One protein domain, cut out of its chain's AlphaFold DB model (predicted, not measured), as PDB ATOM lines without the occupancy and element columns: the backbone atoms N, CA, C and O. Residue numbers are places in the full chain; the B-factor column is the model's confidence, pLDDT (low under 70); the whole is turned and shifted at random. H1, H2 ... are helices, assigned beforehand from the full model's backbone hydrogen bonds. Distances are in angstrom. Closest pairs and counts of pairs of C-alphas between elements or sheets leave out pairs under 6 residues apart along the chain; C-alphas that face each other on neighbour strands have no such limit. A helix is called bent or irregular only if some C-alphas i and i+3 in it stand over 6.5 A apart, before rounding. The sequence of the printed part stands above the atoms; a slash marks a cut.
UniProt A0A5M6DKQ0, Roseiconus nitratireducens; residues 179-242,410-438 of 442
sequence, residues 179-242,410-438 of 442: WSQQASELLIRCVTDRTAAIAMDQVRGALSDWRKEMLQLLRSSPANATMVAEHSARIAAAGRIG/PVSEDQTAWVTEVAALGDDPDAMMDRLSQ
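What this domain is: This is residues 179 to 242 and 410 to 438 of the 442 residues of a protein of Roseiconus nitratireducens (UniProt A0A5M6DKQ0). A rod made of helices: H3, H4 and H5 run roughly lengthwise, and the hairpin of H1 and H2 makes one end. Near the other end, where H3 turns back into H4, the short helix H6 packs on H3 and meets the beginning of H4. The printed part has 93 residues with six named helices, in order H1 to H6, and no named strand; its class is all helix. It is compact, with a radius of gyration of the C-alphas of 13.7 A, and spans 42 by 20 by 19 A.

How they stand to each other: H1, residues 179 to 187, and H2, residues 193 to 203, form a helical hairpin; they touch at a shallow tilt of 23 degrees, opposite ways, and their closest C-alphas, of Ser 180 and Val 203, are 4.3 A apart. H2 and H3, residues 206 to 220, meet only through their link. H3 and H4, residues 222 to 242, form a second helical hairpin. They touch through residues 214 to 218 and 224 to 228 alone, the closest C-alphas being those of Leu 218 and Asn 224, 5.7 A apart. H4 has a kink of 28 degrees near residue 229. H4 touches H5, residues 413 to 424, at a shallow tilt of 28 degrees, opposite ways; the closest C-alphas, of Ala 229 and Ala 423, are 4.2 A apart. H5 and H6, residues 429 to 437, form a third helical hairpin but only just touch, with 3 pairs of C-alphas within 8 A; the closest, of Val 422 and Met 432, are 6.2 A apart. H6 touches H3, with the C-alphas of Leu 215 and Leu 436 closest at 6.0 A. H4 and H6 touch only at their ends, the C-alphas of Ala 225 and Pro 429 being closest at 5.2 A. H3 and H5 are apart, as are H1 and H6. In H1, H2, H3, H5 and H6 every O i to N i+4 pair is within hydrogen-bond range; in H4 it is 12 of 17.

Where its parts are: H1 begins at C-alpha 179, (25.543, -17.596, -47.803), and is 12.3 A long from first to last C-alpha; H2 is 14.7 A and H3 20.9 A. H4, 29.7 A, begins at C-alpha 222, (41.468, -35.923, -37.272), and is irregular: C-alphas 223 and 226 are 7.3 A apart. H5 is 16.0 A and H6 11.9 A, ending at C-alpha 437, (37.469, -26.947, -48.073).

The domain as a whole: The two C-alphas farthest apart, of Val 191 and Ala 223, are 42.2 A from each other. Residues 243 to 409 are not printed, and C-alphas 242 and 410 stand 5.4 A apart across this cut. The links printed whole are tight. The mean pLDDT of the printed part is 93.4, and no printed residue is under 70.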
ATOM      1  N   TRP A 179      26.401 -17.383 -48.971       88.56
ATOM      2  CA  TRP A 179      25.543 -17.596 -47.803       88.56
ATOM      3  C   TRP A 179      25.192 -16.281 -47.113       88.56
ATOM      4  O   TRP A 179      24.028 -16.049 -46.784       88.56
ATOM      5  N   SER A 180      26.172 -15.387 -46.989       86.19
ATOM      6  CA  SER A 180      25.978 -14.028 -46.471       86.19
ATOM      7  C   SER A 180      25.027 -13.195 -47.350       86.19
ATOM      8  O   SER A 180      24.269 -12.358 -46.851       86.19
ATOM      9  N   GLN A 181      25.021 -13.434 -48.665       80.31
ATOM     10  CA  GLN A 181      24.085 -12.792 -49.597       80.31
ATOM     11  C   GLN A 181      22.650 -13.290 -49.399       80.31
ATOM     12  O   GLN A 181      21.747 -12.477 -49.217       80.31
ATOM     13  N   GLN A 182      22.443 -14.610 -49.327       86.75
ATOM     14  CA  GLN A 182      21.130 -15.199 -49.027       86.75
ATOM     15  C   GLN A 182      20.571 -14.687 -47.689       86.75
ATOM     16  O   GLN A 182      19.380 -14.403 -47.569       86.75
ATOM     17  N   ALA A 183      21.436 -14.511 -46.687       90.00
ATOM     18  CA  ALA A 183      21.059 -13.904 -45.415       90.00
ATOM     19  C   ALA A 183      20.657 -12.428 -45.552       90.00
ATOM     20  O   ALA A 183      19.732 -11.983 -44.876       90.00
ATOM     21  N   SER A 184      21.309 -11.675 -46.441       85.75
ATOM     22  CA  SER A 184      20.986 -10.262 -46.689       85.75
ATOM     23  C   SER A 184      19.614 -10.120 -47.347       85.75
ATOM     24  O   SER A 184      18.832  -9.252 -46.969       85.75
ATOM     25  N   GLU A 185      19.293 -11.008 -48.291       84.56
ATOM     26  CA  GLU A 185      17.970 -11.078 -48.916       84.56
ATOM     27  C   GLU A 185      16.875 -11.416 -47.897       84.56
ATOM     28  O   GLU A 185      15.792 -10.830 -47.936       84.56
ATOM     29  N   LEU A 186      17.153 -12.348 -46.979       89.19
ATOM     30  CA  LEU A 186      16.236 -12.721 -45.901       89.19
ATOM     31  C   LEU A 186      16.031 -11.579 -44.898       89.19
ATOM     32  O   LEU A 186      14.894 -11.301 -44.525       89.19
ATOM     33  N   LEU A 187      17.108 -10.891 -44.508       90.12
ATOM     34  CA  LEU A 187      17.087  -9.806 -43.524       90.12
ATOM     35  C   LEU A 187      16.093  -8.698 -43.895       90.12
ATOM     36  O   LEU A 187      15.408  -8.177 -43.021       90.12
ATOM     37  N   ILE A 188      15.977  -8.369 -45.187       85.25
ATOM     38  CA  ILE A 188      15.038  -7.349 -45.693       85.25
ATOM     39  C   ILE A 188      13.577  -7.709 -45.371       85.25
ATOM     40  O   ILE A 188      12.732  -6.821 -45.264       85.25
ATOM     41  N   ARG A 189      13.271  -9.002 -45.225       87.69
ATOM     42  CA  ARG A 189      11.922  -9.521 -44.978       87.69
ATOM     43  C   ARG A 189      11.667  -9.880 -43.511       87.69
ATOM     44  O   ARG A 189      10.540 -10.232 -43.174       87.69
ATOM     45  N   CYS A 190      12.675  -9.804 -42.641       90.44
ATOM     46  CA  CYS A 190      12.493 -10.051 -41.214       90.44
ATOM     47  C   CYS A 190      11.554  -9.008 -40.597       90.44
ATOM     48  O   CYS A 190      11.696  -7.807 -40.816       90.44
ATOM     49  N   VAL A 191      10.599  -9.485 -39.797       85.56
ATOM     50  CA  VAL A 191       9.518  -8.661 -39.227       85.56
ATOM     51  C   VAL A 191       9.717  -8.335 -37.747       85.56
ATOM     52  O   VAL A 191       8.999  -7.500 -37.203       85.56
ATOM     53  N   THR A 192      10.689  -8.968 -37.083       89.81
ATOM     54  CA  THR A 192      10.997  -8.725 -35.667       89.81
ATOM     55  C   THR A 192      12.485  -8.473 -35.454       89.81
ATOM     56  O   THR A 192      13.323  -9.026 -36.165       89.81
ATOM     57  N   ASP A 193      12.832  -7.717 -34.411       90.62
ATOM     58  CA  ASP A 193      14.233  -7.469 -34.041       90.62
ATOM     59  C   ASP A 193      15.005  -8.770 -33.791       90.62
ATOM     60  O   ASP A 193      16.166  -8.900 -34.174       90.62
ATOM     61  N   ARG A 194      14.353  -9.766 -33.178       91.50
ATOM     62  CA  ARG A 194      14.968 -11.062 -32.870       91.50
ATOM     63  C   ARG A 194      15.270 -11.866 -34.139       91.50
ATOM     64  O   ARG A 194      16.362 -12.415 -34.251       91.50
ATOM     65  N   THR A 195      14.343 -11.919 -35.095       93.44
ATOM     66  CA  THR A 195      14.572 -12.607 -36.379       93.44
ATOM     67  C   THR A 195      15.617 -11.881 -37.226       93.44
ATOM     68  O   THR A 195      16.515 -12.521 -37.773       93.44
ATOM     69  N   ALA A 196      15.571 -10.545 -37.241       92.75
ATOM     70  CA  ALA A 196      16.565  -9.709 -37.901       92.75
ATOM     71  C   ALA A 196      17.963  -9.893 -37.295       92.75
ATOM     72  O   ALA A 196      18.929  -9.999 -38.042       92.75
ATOM     73  N   ALA A 197      18.092  -9.996 -35.968       92.88
ATOM     74  CA  ALA A 197      19.377 -10.231 -35.309       92.88
ATOM     75  C   ALA A 197      20.031 -11.548 -35.761       92.88
ATOM     76  O   ALA A 197      21.205 -11.547 -36.128       92.88
ATOM     77  N   ILE A 198      19.261 -12.642 -35.829       95.06
ATOM     78  CA  ILE A 198      19.761 -13.938 -36.317       95.06
ATOM     79  C   ILE A 198      20.206 -13.823 -37.781       95.06
ATOM     80  O   ILE A 198      21.296 -14.275 -38.136       95.06
ATOM     81  N   ALA A 199      19.396 -13.186 -38.633       93.81
ATOM     82  CA  ALA A 199      19.748 -12.965 -40.033       93.81
ATOM     83  C   ALA A 199      21.005 -12.085 -40.178       93.81
ATOM     84  O   ALA A 199      21.872 -12.391 -40.995       93.81
ATOM     85  N   MET A 200      21.162 -11.040 -39.356       91.88
ATOM     86  CA  MET A 200      22.340 -10.164 -39.355       91.88
ATOM     87  C   MET A 200      23.634 -10.908 -39.020       91.88
ATOM     88  O   MET A 200      24.666 -10.614 -39.624       91.88
ATOM     89  N   ASP A 201      23.605 -11.871 -38.101       93.62
ATOM     90  CA  ASP A 201      24.787 -12.689 -37.810       93.62
ATOM     91  C   ASP A 201      25.194 -13.526 -39.029       93.62
ATOM     92  O   ASP A 201      26.380 -13.629 -39.355       93.62
ATOM     93  N   GLN A 202      24.218 -14.030 -39.788       93.31
ATOM     94  CA  GLN A 202      24.496 -14.732 -41.042       93.31
ATOM     95  C   GLN A 202      25.000 -13.784 -42.140       93.31
ATOM     96  O   GLN A 202      25.925 -14.144 -42.863       93.31
ATOM     97  N   VAL A 203      24.487 -12.549 -42.224       89.25
ATOM     98  CA  VAL A 203      25.008 -11.499 -43.130       89.25
ATOM     99  C   VAL A 203      26.477 -11.178 -42.842       89.25
ATOM    100  O   VAL A 203      27.237 -10.862 -43.757       89.25
ATOM    101  N   ARG A 204      26.887 -11.266 -41.573       87.38
ATOM    102  CA  ARG A 204      28.278 -11.077 -41.137       87.38
ATOM    103  C   ARG A 204      29.167 -12.299 -41.377       87.38
ATOM    104  O   ARG A 204      30.358 -12.216 -41.096       87.38
ATOM    105  N   GLY A 205      28.622 -13.392 -41.912       89.00
ATOM    106  CA  GLY A 205      29.383 -14.576 -42.296       89.00
ATOM    107  C   GLY A 205      29.475 -15.663 -41.227       89.00
ATOM    108  O   GLY A 205      30.370 -16.498 -41.332       89.00
ATOM    109  N   ALA A 206      28.568 -15.711 -40.241       93.19
ATOM    110  CA  ALA A 206      28.608 -16.711 -39.165       93.19
ATOM    111  C   ALA A 206      28.772 -18.158 -39.676       93.19
ATOM    112  O   ALA A 206      29.654 -18.877 -39.210       93.19
ATOM    113  N   LEU A 207      27.996 -18.582 -40.685       93.88
ATOM    114  CA  LEU A 207      28.120 -19.931 -41.260       93.88
ATOM    115  C   LEU A 207      29.467 -20.152 -41.978       93.88
ATOM    116  O   LEU A 207      30.067 -21.225 -41.894       93.88
ATOM    117  N   SER A 208      29.972 -19.124 -42.661       91.25
ATOM    118  CA  SER A 208      31.272 -19.156 -43.338       91.25
ATOM    119  C   SER A 208      32.443 -19.248 -42.366       91.25
ATOM    120  O   SER A 208      33.431 -19.923 -42.669       91.25
ATOM    121  N   ASP A 209      32.350 -18.570 -41.226       91.81
ATOM    122  CA  ASP A 209      33.373 -18.575 -40.185       91.81
ATOM    123  C   ASP A 209      33.352 -19.878 -39.392       91.81
ATOM    124  O   ASP A 209      34.400 -20.515 -39.266       91.81
ATOM    125  N   TRP A 210      32.167 -20.358 -39.017       94.94
ATOM    126  CA  TRP A 210      31.970 -21.692 -38.452       94.94
ATOM    127  C   TRP A 210      32.605 -22.785 -39.318       94.94
ATOM    128  O   TRP A 210      33.365 -23.622 -38.835       94.94
ATOM    129  N   ARG A 211      32.380 -22.749 -40.637       94.69
ATOM    130  CA  ARG A 211      32.991 -23.706 -41.570       94.69
ATOM    131  C   ARG A 211      34.521 -23.690 -41.496       94.69
ATOM    132  O   ARG A 211      35.151 -24.749 -41.511       94.69
ATOM    133  N   LYS A 212      35.131 -22.498 -41.461       93.25
ATOM    134  CA  LYS A 212      36.596 -22.352 -41.358       93.25
ATOM    135  C   LYS A 212      37.098 -22.908 -40.027       93.25
ATOM    136  O   LYS A 212      38.135 -23.567 -40.012       93.25
ATOM    137  N   GLU A 213      36.361 -22.670 -38.946       95.25
ATOM    138  CA  GLU A 213      36.668 -23.192 -37.617       95.25
ATOM    139  C   GLU A 213      36.618 -24.724 -37.590       95.25
ATOM    140  O   GLU A 213      37.593 -25.352 -37.180       95.25
ATOM    141  N   MET A 214      35.559 -25.344 -38.123       96.19
ATOM    142  CA  MET A 214      35.450 -26.807 -38.211       96.19
ATOM    143  C   MET A 214      36.595 -27.417 -39.026       96.19
ATOM    144  O   MET A 214      37.203 -28.412 -38.623       96.19
ATOM    145  N   LEU A 215      36.958 -26.783 -40.146       95.50
ATOM    146  CA  LEU A 215      38.099 -27.205 -40.958       95.50
ATOM    147  C   LEU A 215      39.425 -27.089 -40.191       95.50
ATOM    148  O   LEU A 215      40.293 -27.955 -40.310       95.50
ATOM    149  N   GLN A 216      39.601 -26.032 -39.398       96.38
ATOM    150  CA  GLN A 216      40.782 -25.853 -38.556       96.38
ATOM    151  C   GLN A 216      40.843 -26.897 -37.433       96.38
ATOM    152  O   GLN A 216      41.920 -27.440 -37.177       96.38
ATOM    153  N   LEU A 217      39.710 -27.225 -36.806       96.44
ATOM    154  CA  LEU A 217      39.621 -28.276 -35.791       96.44
ATOM    155  C   LEU A 217      40.037 -29.637 -36.356       96.44
ATOM    156  O   LEU A 217      40.862 -30.310 -35.738       96.44
ATOM    157  N   LEU A 218      39.555 -30.016 -37.541       96.44
ATOM    158  CA  LEU A 218      39.951 -31.270 -38.201       96.44
ATOM    159  C   LEU A 218      41.437 -31.296 -38.570       96.44
ATOM    160  O   LEU A 218      42.120 -32.284 -38.314       96.44
ATOM    161  N   ARG A 219      41.972 -30.187 -39.097       96.12
ATOM    162  CA  ARG A 219      43.408 -30.063 -39.406       96.12
ATOM    163  C   ARG A 219      44.288 -30.169 -38.162       96.12
ATOM    164  O   ARG A 219      45.416 -30.643 -38.263       96.12
ATOM    165  N   SER A 220      43.798 -29.711 -37.009       97.06
ATOM    166  CA  SER A 220      44.525 -29.818 -35.739       97.06
ATOM    167  C   SER A 220      44.567 -31.254 -35.209       97.06
ATOM    168  O   SER A 220      45.573 -31.664 -34.631       97.06
ATOM    169  N   SER A 221      43.493 -32.021 -35.415       97.19
ATOM    170  CA  SER A 221      43.394 -33.427 -35.039       97.19
ATOM    171  C   SER A 221      42.237 -34.098 -35.792       97.19
ATOM    172  O   SER A 221      41.077 -33.742 -35.558       97.19
ATOM    173  N   PRO A 222      42.509 -35.127 -36.617       95.50
ATOM    174  CA  PRO A 222      41.468 -35.923 -37.272       95.50
ATOM    175  C   PRO A 222      40.500 -36.605 -36.290       95.50
ATOM    176  O   PRO A 222      39.366 -36.902 -36.650       95.50
ATOM    177  N   ALA A 223      40.901 -36.797 -35.025       95.69
ATOM    178  CA  ALA A 223      40.040 -37.362 -33.981       95.69
ATOM    179  C   ALA A 223      38.831 -36.471 -33.622       95.69
ATOM    180  O   ALA A 223      37.926 -36.922 -32.925       95.69
ATOM    181  N   ASN A 224      38.797 -35.221 -34.096       97.06
ATOM    182  CA  ASN A 224      37.668 -34.312 -33.897       97.06
ATOM    183  C   ASN A 224      36.478 -34.595 -34.836       97.06
ATOM    184  O   ASN A 224      35.445 -33.948 -34.678       97.06
ATOM    185  N   ALA A 225      36.588 -35.536 -35.786       96.94
ATOM    186  CA  ALA A 225      35.550 -35.824 -36.786       96.94
ATOM    187  C   ALA A 225      34.155 -36.029 -36.180       96.94
ATOM    188  O   ALA A 225      33.221 -35.320 -36.541       96.94
ATOM    189  N   THR A 226      34.029 -36.894 -35.170       96.69
ATOM    190  CA  THR A 226      32.746 -37.148 -34.497       96.69
ATOM    191  C   THR A 226      32.151 -35.880 -33.871       96.69
ATOM    192  O   THR A 226      30.961 -35.620 -34.026       96.69
ATOM    193  N   MET A 227      32.971 -35.040 -33.226       96.50
ATOM    194  CA  MET A 227      32.514 -33.768 -32.646       96.50
ATOM    195  C   MET A 227      32.019 -32.803 -33.732       96.50
ATOM    196  O   MET A 227      30.996 -32.141 -33.552       96.50
ATOM    197  N   VAL A 228      32.726 -32.734 -34.863       97.25
ATOM    198  CA  VAL A 228      32.337 -31.906 -36.011       97.25
ATOM    199  C   VAL A 228      31.042 -32.422 -36.641       97.25
ATOM    200  O   VAL A 228      30.175 -31.606 -36.953       97.25
ATOM    201  N   ALA A 229      30.859 -33.740 -36.774       97.69
ATOM    202  CA  ALA A 229      29.609 -34.336 -37.256       97.69
ATOM    203  C   ALA A 229      28.429 -33.978 -36.346       97.69
ATOM    204  O   ALA A 229      27.407 -33.489 -36.822       97.69
ATOM    205  N   GLU A 230      28.579 -34.177 -35.034       96.88
ATOM    206  CA  GLU A 230      27.532 -33.887 -34.050       96.88
ATOM    207  C   GLU A 230      27.171 -32.403 -34.016       96.88
ATOM    208  O   GLU A 230      25.997 -32.040 -33.929       96.88
ATOM    209  N   HIS A 231      28.172 -31.528 -34.087       96.50
ATOM    210  CA  HIS A 231      27.936 -30.095 -34.138       96.50
ATOM    211  C   HIS A 231      27.254 -29.692 -35.451       96.50
ATOM    212  O   HIS A 231      26.245 -28.993 -35.410       96.50
ATOM    213  N   SER A 232      27.707 -30.221 -36.592       96.94
ATOM    214  CA  SER A 232      27.058 -30.022 -37.895       96.94
ATOM    215  C   SER A 232      25.605 -30.499 -37.880       96.94
ATOM    216  O   SER A 232      24.735 -29.805 -38.390       96.94
ATOM    217  N   ALA A 233      25.298 -31.626 -37.231       97.00
ATOM    218  CA  ALA A 233      23.927 -32.116 -37.096       97.00
ATOM    219  C   ALA A 233      23.027 -31.130 -36.326       97.00
ATOM    220  O   ALA A 233      21.889 -30.899 -36.734       97.00
ATOM    221  N   ARG A 234      23.539 -30.499 -35.257       96.00
ATOM    222  CA  ARG A 234      22.804 -29.449 -34.525       96.00
ATOM    223  C   ARG A 234      22.562 -28.210 -35.390       96.00
ATOM    224  O   ARG A 234      21.440 -27.716 -35.439       96.00
ATOM    225  N   ILE A 235      23.583 -27.744 -36.112       97.12
ATOM    226  CA  ILE A 235      23.457 -26.599 -37.029       97.12
ATOM    227  C   ILE A 235      22.478 -26.910 -38.175       97.12
ATOM    228  O   ILE A 235      21.671 -26.062 -38.551       97.12
ATOM    229  N   ALA A 236      22.493 -28.132 -38.710       96.50
ATOM    230  CA  ALA A 236      21.543 -28.568 -39.729       96.50
ATOM    231  C   ALA A 236      20.095 -28.541 -39.208       96.50
ATOM    232  O   ALA A 236      19.213 -28.025 -39.898       96.50
ATOM    233  N   ALA A 237      19.850 -29.022 -37.984       95.50
ATOM    234  CA  ALA A 237      18.523 -28.990 -37.362       95.50
ATOM    235  C   ALA A 237      17.980 -27.554 -37.218       95.50
ATOM    236  O   ALA A 237      16.814 -27.290 -37.526       95.50
ATOM    237  N   ALA A 238      18.852 -26.598 -36.878       96.19
ATOM    238  CA  ALA A 238      18.517 -25.176 -36.795       96.19
ATOM    239  C   ALA A 238      18.042 -24.565 -38.128       96.19
ATOM    240  O   ALA A 238      17.371 -23.530 -38.137       96.19
ATOM    241  N   GLY A 239      18.345 -25.210 -39.262       95.19
ATOM    242  CA  GLY A 239      17.936 -24.766 -40.593       95.19
ATOM    243  C   GLY A 239      16.427 -24.554 -40.735       95.19
ATOM    244  O   GLY A 239      15.995 -23.601 -41.382       95.19
ATOM    245  N   ARG A 240      15.610 -25.369 -40.048       92.06
ATOM    246  CA  ARG A 240      14.145 -25.206 -40.015       92.06
ATOM    247  C   ARG A 240      13.734 -23.815 -39.520       92.06
ATOM    248  O   ARG A 240      12.752 -23.260 -40.009       92.06
ATOM    249  N   ILE A 241      14.471 -23.272 -38.554       94.56
ATOM    250  CA  ILE A 241      14.205 -21.968 -37.945       94.56
ATOM    251  C   ILE A 241      14.745 -20.851 -38.840       94.56
ATOM    252  O   ILE A 241      14.026 -19.894 -39.123       94.56
ATOM    253  N   GLY A 242      15.977 -20.991 -39.342       94.50
ATOM    254  CA  GLY A 242      16.603 -19.990 -40.211       94.50
ATOM    255  C   GLY A 242      15.833 -19.730 -41.506       94.50
ATOM    256  O   GLY A 242      15.695 -18.586 -41.928       94.50
ATOM    257  N   PRO A 410      21.538 -21.833 -40.467       96.50
ATOM    258  CA  PRO A 410      21.358 -21.902 -41.915       96.50
ATOM    259  C   PRO A 410      20.027 -21.278 -42.351       96.50
ATOM    260  O   PRO A 410      18.969 -21.651 -41.852       96.50
ATOM    261  N   VAL A 411      20.070 -20.348 -43.301       94.88
ATOM    262  CA  VAL A 411      18.908 -19.541 -43.725       94.88
ATOM    263  C   VAL A 411      18.246 -20.021 -45.016       94.88
ATOM    264  O   VAL A 411      17.203 -19.503 -45.405       94.88
ATOM    265  N   SER A 412      18.830 -21.007 -45.697       93.06
ATOM    266  CA  SER A 412      18.285 -21.579 -46.934       93.06
ATOM    267  C   SER A 412      18.379 -23.101 -46.949       93.06
ATOM    268  O   SER A 412      19.208 -23.685 -46.250       93.06
ATOM    269  N   GLU A 413      17.553 -23.742 -47.780       92.38
ATOM    270  CA  GLU A 413      17.582 -25.196 -47.982       92.38
ATOM    271  C   GLU A 413      18.962 -25.677 -48.445       92.38
ATOM    272  O   GLU A 413      19.477 -26.648 -47.898       92.38
ATOM    273  N   ASP A 414      19.604 -24.952 -49.368       91.94
ATOM    274  CA  ASP A 414      20.955 -25.261 -49.855       91.94
ATOM    275  C   ASP A 414      21.985 -25.271 -48.715       91.94
ATOM    276  O   ASP A 414      22.831 -26.163 -48.642       91.94
ATOM    277  N   GLN A 415      21.923 -24.289 -47.808       94.25
ATOM    278  CA  GLN A 415      22.815 -24.226 -46.648       94.25
ATOM    279  C   GLN A 415      22.551 -25.382 -45.685       94.25
ATOM    280  O   GLN A 415      23.488 -26.038 -45.234       94.25
ATOM    281  N   THR A 416      21.280 -25.656 -45.384       95.88
ATOM    282  CA  THR A 416      20.897 -26.764 -44.506       95.88
ATOM    283  C   THR A 416      21.340 -28.107 -45.082       95.88
ATOM    284  O   THR A 416      21.934 -28.908 -44.362       95.88
ATOM    285  N   ALA A 417      21.119 -28.342 -46.378       94.75
ATOM    286  CA  ALA A 417      21.553 -29.548 -47.077       94.75
ATOM    287  C   ALA A 417      23.077 -29.703 -47.037       94.75
ATOM    288  O   ALA A 417      23.579 -30.765 -46.679       94.75
ATOM    289  N   TRP A 418      23.815 -28.624 -47.304       94.94
ATOM    290  CA  TRP A 418      25.275 -28.618 -47.241       94.94
ATOM    291  C   TRP A 418      25.799 -29.022 -45.856       94.94
ATOM    292  O   TRP A 418      26.677 -29.875 -45.747       94.94
ATOM    293  N   VAL A 419      25.240 -28.453 -44.783       95.75
ATOM    294  CA  VAL A 419      25.638 -28.790 -43.405       95.75
ATOM    295  C   VAL A 419      25.218 -30.221 -43.042       95.75
ATOM    296  O   VAL A 419      25.954 -30.928 -42.354       95.75
ATOM    297  N   THR A 420      24.068 -30.676 -43.544       96.56
ATOM    298  CA  THR A 420      23.578 -32.051 -43.354       96.56
ATOM    299  C   THR A 420      24.522 -33.066 -43.989       96.56
ATOM    300  O   THR A 420      24.816 -34.092 -43.383       96.56
ATOM    301  N   GLU A 421      25.044 -32.776 -45.181       95.62
ATOM    302  CA  GLU A 421      26.050 -33.617 -45.828       95.62
ATOM    303  C   GLU A 421      27.323 -33.716 -44.987       95.62
ATOM    304  O   GLU A 421      27.832 -34.815 -44.811       95.62
ATOM    305  N   VAL A 422      27.804 -32.605 -44.414       95.62
ATOM    306  CA  VAL A 422      28.960 -32.633 -43.499       95.62
ATOM    307  C   VAL A 422      28.666 -33.503 -42.278       95.62
ATOM    308  O   VAL A 422      29.492 -34.331 -41.909       95.62
ATOM    309  N   ALA A 423      27.479 -33.369 -41.681       96.56
ATOM    310  CA  ALA A 423      27.065 -34.195 -40.549       96.56
ATOM    311  C   ALA A 423      27.015 -35.695 -40.900       96.56
ATOM    312  O   ALA A 423      27.418 -36.536 -40.098       96.56
ATOM    313  N   ALA A 424      26.560 -36.032 -42.110       97.00
ATOM    314  CA  ALA A 424      26.418 -37.408 -42.584       97.00
ATOM    315  C   ALA A 424      27.757 -38.128 -42.833       97.00
ATOM    316  O   ALA A 424      27.767 -39.355 -42.918       97.00
ATOM    317  N   LEU A 425      28.876 -37.398 -42.921       95.56
ATOM    318  CA  LEU A 425      30.218 -37.982 -43.065       95.56
ATOM    319  C   LEU A 425      30.724 -38.656 -41.780       95.56
ATOM    320  O   LEU A 425      31.683 -39.420 -41.838       95.56
ATOM    321  N   GLY A 426      30.077 -38.413 -40.635       93.25
ATOM    322  CA  GLY A 426      30.329 -39.150 -39.398       93.25
ATOM    323  C   GLY A 426      31.771 -39.024 -38.901       93.25
ATOM    324  O   GLY A 426      32.194 -37.958 -38.462       93.25
ATOM    325  N   ASP A 427      32.508 -40.131 -38.915       92.69
ATOM    326  CA  ASP A 427      33.877 -40.243 -38.414       92.69
ATOM    327  C   ASP A 427      34.947 -40.273 -39.521       92.69
ATOM    328  O   ASP A 427      36.085 -40.637 -39.234       92.69
ATOM    329  N   ASP A 428      34.619 -39.862 -40.754       95.69
ATOM    330  CA  ASP A 428      35.570 -39.737 -41.872       95.69
ATOM    331  C   ASP A 428      36.172 -38.311 -41.959       95.69
ATOM    332  O   ASP A 428      35.599 -37.418 -42.601       95.69
ATOM    333  N   PRO A 429      37.338 -38.050 -41.327       94.50
ATOM    334  CA  PRO A 429      37.950 -36.724 -41.311       94.50
ATOM    335  C   PRO A 429      38.425 -36.263 -42.692       94.50
ATOM    336  O   PRO A 429      38.412 -35.060 -42.955       94.50
ATOM    337  N   ASP A 430      38.853 -37.176 -43.567       95.38
ATOM    338  CA  ASP A 430      39.404 -36.819 -44.876       95.38
ATOM    339  C   ASP A 430      38.287 -36.339 -45.805       95.38
ATOM    340  O   ASP A 430      38.404 -35.269 -46.414       95.38
ATOM    341  N   ALA A 431      37.162 -37.061 -45.837       94.94
ATOM    342  CA  ALA A 431      35.978 -36.632 -46.576       94.94
ATOM    343  C   ALA A 431      35.408 -35.312 -46.030       94.94
ATOM    344  O   ALA A 431      35.017 -34.433 -46.805       94.94
ATOM    345  N   MET A 432      35.397 -35.127 -44.703       95.06
ATOM    346  CA  MET A 432      34.961 -33.868 -44.089       95.06
ATOM    347  C   MET A 432      35.858 -32.695 -44.472       95.06
ATOM    348  O   MET A 432      35.358 -31.625 -44.824       95.06
ATOM    349  N   MET A 433      37.180 -32.873 -44.409       95.06
ATOM    350  CA  MET A 433      38.130 -31.830 -44.790       95.06
ATOM    351  C   MET A 433      37.976 -31.445 -46.259       95.06
ATOM    352  O   MET A 433      38.039 -30.250 -46.560       95.06
ATOM    353  N   ASP A 434      37.746 -32.408 -47.157       94.31
ATOM    354  CA  ASP A 434      37.449 -32.120 -48.562       94.31
ATOM    355  C   ASP A 434      36.169 -31.284 -48.688       94.31
ATOM    356  O   ASP A 434      36.196 -30.191 -49.262       94.31
ATOM    357  N   ARG A 435      35.071 -31.717 -48.052       93.50
ATOM    358  CA  ARG A 435      33.787 -31.008 -48.127       93.50
ATOM    359  C   ARG A 435      33.861 -29.587 -47.571       93.50
ATOM    360  O   ARG A 435      33.418 -28.654 -48.237       93.50
ATOM    361  N   LEU A 436      34.454 -29.400 -46.392       92.94
ATOM    362  CA  LEU A 436      34.602 -28.091 -45.742       92.94
ATOM    363  C   LEU A 436      35.581 -27.163 -46.486       92.94
ATOM    364  O   LEU A 436      35.472 -25.940 -46.374       92.94
ATOM    365  N   SER A 437      36.531 -27.722 -47.247       90.44
ATOM    366  CA  SER A 437      37.469 -26.947 -48.073       90.44
ATOM    367  C   SER A 437      36.830 -26.414 -49.355       90.44
ATOM    368  O   SER A 437      37.312 -25.421 -49.909       90.44
ATOM    369  N   GLN A 438      35.741 -27.029 -49.826       84.62
ATOM    370  CA  GLN A 438      35.006 -26.532 -50.983       84.62
ATOM    371  C   GLN A 438      34.375 -25.169 -50.649       84.62
ATOM    372  O   GLN A 438      33.786 -24.998 -49.575       84.62
TER     373      GLN A 438